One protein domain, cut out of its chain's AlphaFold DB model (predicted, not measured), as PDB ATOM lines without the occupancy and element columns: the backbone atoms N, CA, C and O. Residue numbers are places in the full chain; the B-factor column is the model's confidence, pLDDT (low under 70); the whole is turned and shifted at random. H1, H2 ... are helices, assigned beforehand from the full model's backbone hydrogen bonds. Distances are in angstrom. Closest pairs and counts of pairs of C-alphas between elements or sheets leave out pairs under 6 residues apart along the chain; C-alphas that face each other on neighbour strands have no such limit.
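Overview. This is residues 362 to 409 of the 428 residues of a protein of Reticulomyxa filosa (UniProt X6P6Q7). One long helix, H1, runs to an open bend, and after the bend a shorter helix, H2, folds back alongside the later part of H1 with an empty gap between them, a thin J-shaped hook. The printed part has 48 residues with two named helices, H1 then H2, and no named strand; the class is all helix. The whole is extended, with a radius of gyration of the C-alphas of 15.4 A and spans of 49 by 23 by 6 A.

Arrangement. H1, residues 364 to 389, and H2, residues 398 to 409, are apart, with no C-alpha of the one within 8 A of the other. A short link of 8 residues joins them. In both helices every O i to N i+4 pair is within hydrogen-bond range.

Along the chain. H1 begins at C-alpha 364, (32.165, -22.539, -35.247), and measures 37.6 A from first to last C-alpha. H2 measures 16.7 A and ends at C-alpha 409, (20.397, -31.222, -12.246).

Size, cuts and confidence. The two C-alphas farthest apart, those of Leu 362 and Ile 393, are 49.2 A apart. The printed part has no cut. Mean pLDDT of the printed part is 74.0; residues 362 to 366, 390 to 401 and 408 are under 70.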
ATOM      1  N   LEU A 362      34.203 -20.846 -40.462       51.81
ATOM      2  CA  LEU A 362      34.667 -22.168 -40.081       51.81
ATOM      3  C   LEU A 362      33.592 -22.528 -39.110       51.81
ATOM      4  O   LEU A 362      33.574 -21.856 -38.084       51.81
ATOM      5  N   ASP A 363      32.667 -23.411 -39.505       52.19
ATOM      6  CA  ASP A 363      31.413 -23.622 -38.798       52.19
ATOM      7  C   ASP A 363      31.775 -23.725 -37.329       52.19
ATOM      8  O   ASP A 363      32.324 -24.734 -36.882       52.19
ATOM      9  N   PHE A 364      31.596 -22.624 -36.589       60.50
ATOM     10  CA  PHE A 364      32.165 -22.539 -35.247       60.50
ATOM     11  C   PHE A 364      31.484 -23.609 -34.394       60.50
ATOM     12  O   PHE A 364      32.107 -24.180 -33.506       60.50
ATOM     13  N   ARG A 365      30.263 -23.987 -34.802       65.19
ATOM     14  CA  ARG A 365      29.550 -25.210 -34.446       65.19
ATOM     15  C   ARG A 365      30.404 -26.474 -34.514       65.19
ATOM     16  O   ARG A 365      30.468 -27.167 -33.513       65.19
ATOM     17  N   SER A 366      31.078 -26.793 -35.615       69.94
ATOM     18  CA  SER A 366      31.874 -28.025 -35.728       69.94
ATOM     19  C   SER A 366      33.107 -28.029 -34.818       69.94
ATOM     20  O   SER A 366      33.438 -29.068 -34.249       69.94
ATOM     21  N   CYS A 367      33.770 -26.882 -34.632       74.94
ATOM     22  CA  CYS A 367      34.887 -26.761 -33.685       74.94
ATOM     23  C   CYS A 367      34.401 -26.872 -32.232       74.94
ATOM     24  O   CYS A 367      34.968 -27.618 -31.436       74.94
ATOM     25  N   PHE A 368      33.305 -26.184 -31.911       77.88
ATOM     26  CA  PHE A 368      32.687 -26.193 -30.591       77.88
ATOM     27  C   PHE A 368      32.170 -27.585 -30.216       77.88
ATOM     28  O   PHE A 368      32.457 -28.058 -29.125       77.88
ATOM     29  N   ILE A 369      31.522 -28.296 -31.147       83.31
ATOM     30  CA  ILE A 369      31.112 -29.698 -30.967       83.31
ATOM     31  C   ILE A 369      32.325 -30.578 -30.653       83.31
ATOM     32  O   ILE A 369      32.259 -31.404 -29.746       83.31
ATOM     33  N   GLY A 370      33.449 -30.381 -31.351       80.94
ATOM     34  CA  GLY A 370      34.686 -31.111 -31.077       80.94
ATOM     35  C   GLY A 370      35.247 -30.846 -29.676       80.94
ATOM     36  O   GLY A 370      35.626 -31.789 -28.986       80.94
ATOM     37  N   ILE A 371      35.265 -29.583 -29.236       86.94
ATOM     38  CA  ILE A 371      35.744 -29.196 -27.899       86.94
ATOM     39  C   ILE A 371      34.806 -29.732 -26.812       86.94
ATOM     40  O   ILE A 371      35.277 -30.372 -25.876       86.94
ATOM     41  N   CYS A 372      33.490 -29.543 -26.953       84.31
ATOM     42  CA  CYS A 372      32.500 -30.066 -26.012       84.31
ATOM     43  C   CYS A 372      32.583 -31.590 -25.907       84.31
ATOM     44  O   CYS A 372      32.637 -32.121 -24.804       84.31
ATOM     45  N   CYS A 373      32.678 -32.296 -27.037       85.19
ATOM     46  CA  CYS A 373      32.812 -33.751 -27.046       85.19
ATOM     47  C   CYS A 373      34.119 -34.203 -26.375       85.19
ATOM     48  O   CYS A 373      34.099 -35.118 -25.555       85.19
ATOM     49  N   GLY A 374      35.236 -33.518 -26.643       88.06
ATOM     50  CA  GLY A 374      36.515 -33.789 -25.984       88.06
ATOM     51  C   GLY A 374      36.443 -33.624 -24.464       88.06
ATOM     52  O   GLY A 374      36.861 -34.522 -23.735       88.06
ATOM     53  N   VAL A 375      35.850 -32.526 -23.985       89.81
ATOM     54  CA  VAL A 375      35.654 -32.277 -22.547       89.81
ATOM     55  C   VAL A 375      34.751 -33.347 -21.928       89.81
ATOM     56  O   VAL A 375      35.126 -33.933 -20.913       89.81
ATOM     57  N   CYS A 376      33.626 -33.685 -22.567       84.00
ATOM     58  CA  CYS A 376      32.727 -34.745 -22.104       84.00
ATOM     59  C   CYS A 376      33.437 -36.103 -21.992       84.00
ATOM     60  O   CYS A 376      33.268 -36.785 -20.985       84.00
ATOM     61  N   ILE A 377      34.266 -36.481 -22.972       87.25
ATOM     62  CA  ILE A 377      35.029 -37.741 -22.935       87.25
ATOM     63  C   ILE A 377      36.056 -37.721 -21.799       87.25
ATOM     64  O   ILE A 377      36.160 -38.690 -21.050       87.25
ATOM     65  N   THR A 378      36.799 -36.623 -21.625       88.62
ATOM     66  CA  THR A 378      37.784 -36.526 -20.532       88.62
ATOM     67  C   THR A 378      37.132 -36.573 -19.151       88.62
ATOM     68  O   THR A 378      37.644 -37.259 -18.267       88.62
ATOM     69  N   LEU A 379      35.976 -35.923 -18.978       85.44
ATOM     70  CA  LEU A 379      35.183 -36.003 -17.753       85.44
ATOM     71  C   LEU A 379      34.658 -37.419 -17.526       85.44
ATOM     72  O   LEU A 379      34.752 -37.925 -16.414       85.44
ATOM     73  N   PHE A 380      34.177 -38.090 -18.573       84.69
ATOM     74  CA  PHE A 380      33.706 -39.469 -18.477       84.69
ATOM     75  C   PHE A 380      34.820 -40.427 -18.032       84.69
ATOM     76  O   PHE A 380      34.614 -41.225 -17.121       84.69
ATOM     77  N   ILE A 381      36.022 -40.310 -18.608       88.00
ATOM     78  CA  ILE A 381      37.188 -41.114 -18.208       88.00
ATOM     79  C   ILE A 381      37.578 -40.813 -16.757       88.00
ATOM     80  O   ILE A 381      37.818 -41.740 -15.986       88.00
ATOM     81  N   ALA A 382      37.612 -39.538 -16.360       88.38
ATOM     82  CA  ALA A 382      37.901 -39.156 -14.980       88.38
ATOM     83  C   ALA A 382      36.871 -39.748 -14.002       88.38
ATOM     84  O   ALA A 382      37.260 -40.341 -12.996       88.38
ATOM     85  N   CYS A 383      35.577 -39.670 -14.327       83.44
ATOM     86  CA  CYS A 383      34.500 -40.275 -13.546       83.44
ATOM     87  C   CYS A 383      34.629 -41.800 -13.475       83.44
ATOM     88  O   CYS A 383      34.520 -42.354 -12.388       83.44
ATOM     89  N   ALA A 384      34.925 -42.482 -14.584       85.06
ATOM     90  CA  ALA A 384      35.125 -43.932 -14.611       85.06
ATOM     91  C   ALA A 384      36.332 -44.371 -13.760       85.06
ATOM     92  O   ALA A 384      36.250 -45.357 -13.027       85.06
ATOM     93  N   LEU A 385      37.436 -43.618 -13.798       86.94
ATOM     94  CA  LEU A 385      38.618 -43.871 -12.964       86.94
ATOM     95  C   LEU A 385      38.342 -43.630 -11.476       86.94
ATOM     96  O   LEU A 385      38.841 -44.378 -10.633       86.94
ATOM     97  N   LEU A 386      37.548 -42.607 -11.145       82.31
ATOM     98  CA  LEU A 386      37.083 -42.363  -9.779       82.31
ATOM     99  C   LEU A 386      36.132 -43.475  -9.310       82.31
ATOM    100  O   LEU A 386      36.269 -43.956  -8.184       82.31
ATOM    101  N   TRP A 387      35.238 -43.946 -10.185       81.06
ATOM    102  CA  TRP A 387      34.334 -45.066  -9.912       81.06
ATOM    103  C   TRP A 387      35.092 -46.364  -9.642       81.06
ATOM    104  O   TRP A 387      34.816 -47.034  -8.651       81.06
ATOM    105  N   GLY A 388      36.077 -46.695 -10.480       80.00
ATOM    106  CA  GLY A 388      36.853 -47.930 -10.354       80.00
ATOM    107  C   GLY A 388      37.747 -47.984  -9.112       80.00
ATOM    108  O   GLY A 388      38.091 -49.071  -8.652       80.00
ATOM    109  N   LYS A 389      38.124 -46.828  -8.543       77.00
ATOM    110  CA  LYS A 389      38.982 -46.758  -7.348       77.00
ATOM    111  C   LYS A 389      38.214 -46.786  -6.028       77.00
ATOM    112  O   LYS A 389      38.754 -47.281  -5.038       77.00
ATOM    113  N   ASN A 390      36.977 -46.295  -5.991       68.50
ATOM    114  CA  ASN A 390      36.174 -46.319  -4.772       68.50
ATOM    115  C   ASN A 390      35.454 -47.663  -4.627       68.50
ATOM    116  O   ASN A 390      34.411 -47.905  -5.230       68.50
ATOM    117  N   LYS A 391      36.016 -48.540  -3.786       62.00
ATOM    118  CA  LYS A 391      35.382 -49.800  -3.377       62.00
ATOM    119  C   LYS A 391      33.954 -49.553  -2.857       62.00
ATOM    120  O   LYS A 391      33.692 -48.560  -2.180       62.00
ATOM    121  N   VAL A 392      33.085 -50.528  -3.136       59.59
ATOM    122  CA  VAL A 392      31.628 -50.665  -2.888       59.59
ATOM    123  C   VAL A 392      31.082 -50.069  -1.571       59.59
ATOM    124  O   VAL A 392      29.906 -49.728  -1.493       59.59
ATOM    125  N   ILE A 393      31.918 -49.868  -0.552       59.25
ATOM    126  CA  ILE A 393      31.521 -49.408   0.787       59.25
ATOM    127  C   ILE A 393      31.125 -47.915   0.815       59.25
ATOM    128  O   ILE A 393      30.291 -47.528   1.626       59.25
ATOM    129  N   HIS A 394      31.648 -47.068  -0.080       57.03
ATOM    130  CA  HIS A 394      31.329 -45.625  -0.076       57.03
ATOM    131  C   HIS A 394      30.053 -45.244  -0.846       57.03
ATOM    132  O   HIS A 394      29.503 -44.167  -0.633       57.03
ATOM    133  N   TRP A 395      29.541 -46.120  -1.717       56.56
ATOM    134  CA  TRP A 395      28.342 -45.834  -2.520       56.56
ATOM    135  C   TRP A 395      27.021 -46.119  -1.798       56.56
ATOM    136  O   TRP A 395      25.965 -45.710  -2.277       56.56
ATOM    137  N   GLN A 396      27.056 -46.771  -0.632       57.88
ATOM    138  CA  GLN A 396      25.859 -46.977   0.189       57.88
ATOM    139  C   GLN A 396      25.428 -45.720   0.961       57.88
ATOM    140  O   GLN A 396      24.298 -45.652   1.445       57.88
ATOM    141  N   THR A 397      26.278 -44.694   1.062       62.47
ATOM    142  CA  THR A 397      25.927 -43.459   1.767       62.47
ATOM    143  C   THR A 397      25.043 -42.580   0.874       62.47
ATOM    144  O   THR A 397      25.517 -41.821   0.031       62.47
ATOM    145  N   PHE A 398      23.726 -42.684   1.074       59.38
ATOM    146  CA  PHE A 398      22.648 -42.027   0.310       59.38
ATOM    147  C   PHE A 398      22.831 -40.506   0.104       59.38
ATOM    148  O   PHE A 398      22.315 -39.928  -0.854       59.38
ATOM    149  N   ILE A 399      23.596 -39.855   0.986       67.88
ATOM    150  CA  ILE A 399      23.837 -38.407   0.996       67.88
ATOM    151  C   ILE A 399      24.661 -37.961  -0.223       67.88
ATOM    152  O   ILE A 399      24.276 -37.003  -0.891       67.88
ATOM    153  N   LEU A 400      25.721 -38.694  -0.591       61.03
ATOM    154  CA  LEU A 400      26.552 -38.329  -1.747       61.03
ATOM    155  C   LEU A 400      25.801 -38.478  -3.076       61.03
ATOM    156  O   LEU A 400      25.998 -37.676  -3.985       61.03
ATOM    157  N   ARG A 401      24.897 -39.463  -3.183       67.25
ATOM    158  CA  ARG A 401      24.066 -39.660  -4.381       67.25
ATOM    159  C   ARG A 401      23.116 -38.481  -4.598       67.25
ATOM    160  O   ARG A 401      22.911 -38.065  -5.737       67.25
ATOM    161  N   ARG A 402      22.559 -37.926  -3.515       73.44
ATOM    162  CA  ARG A 402      21.634 -36.788  -3.574       73.44
ATOM    163  C   ARG A 402      22.345 -35.488  -3.947       73.44
ATOM    164  O   ARG A 402      21.819 -34.770  -4.789       73.44
ATOM    165  N   GLU A 403      23.522 -35.215  -3.381       73.50
ATOM    166  CA  GLU A 403      24.290 -34.010  -3.739       73.50
ATOM    167  C   GLU A 403      24.827 -34.049  -5.172       73.50
ATOM    168  O   GLU A 403      24.810 -33.038  -5.874       73.50
ATOM    169  N   TRP A 404      25.233 -35.226  -5.654       71.44
ATOM    170  CA  TRP A 404      25.616 -35.380  -7.055       71.44
ATOM    171  C   TRP A 404      24.438 -35.142  -7.996       71.44
ATOM    172  O   TRP A 404      24.583 -34.406  -8.967       71.44
ATOM    173  N   LEU A 405      23.262 -35.704  -7.700       74.25
ATOM    174  CA  LEU A 405      22.062 -35.500  -8.517       74.25
ATOM    175  C   LEU A 405      21.600 -34.037  -8.527       74.25
ATOM    176  O   LEU A 405      21.156 -33.565  -9.571       74.25
ATOM    177  N   THR A 406      21.727 -33.298  -7.419       75.81
ATOM    178  CA  THR A 406      21.362 -31.873  -7.387       75.81
ATOM    179  C   THR A 406      22.360 -31.000  -8.140       75.81
ATOM    180  O   THR A 406      21.927 -30.114  -8.878       75.81
ATOM    181  N   GLN A 407      23.669 -31.264  -8.041       71.25
ATOM    182  CA  GLN A 407      24.668 -30.540  -8.838       71.25
ATOM    183  C   GLN A 407      24.550 -30.850 -10.336       71.25
ATOM    184  O   GLN A 407      24.621 -29.933 -11.154       71.25
ATOM    185  N   PHE A 408      24.285 -32.109 -10.707       69.31
ATOM    186  CA  PHE A 408      24.031 -32.481 -12.102       69.31
ATOM    187  C   PHE A 408      22.746 -31.825 -12.626       69.31
ATOM    188  O   PHE A 408      22.755 -31.217 -13.693       69.31
ATOM    189  N   ALA A 409      21.651 -31.867 -11.861       70.94
ATOM    190  CA  ALA A 409      20.397 -31.222 -12.246       70.94
ATOM    191  C   ALA A 409      20.546 -29.700 -12.411       70.94
ATOM    192  O   ALA A 409      19.948 -29.124 -13.319       70.94
TER     193      ALA A 409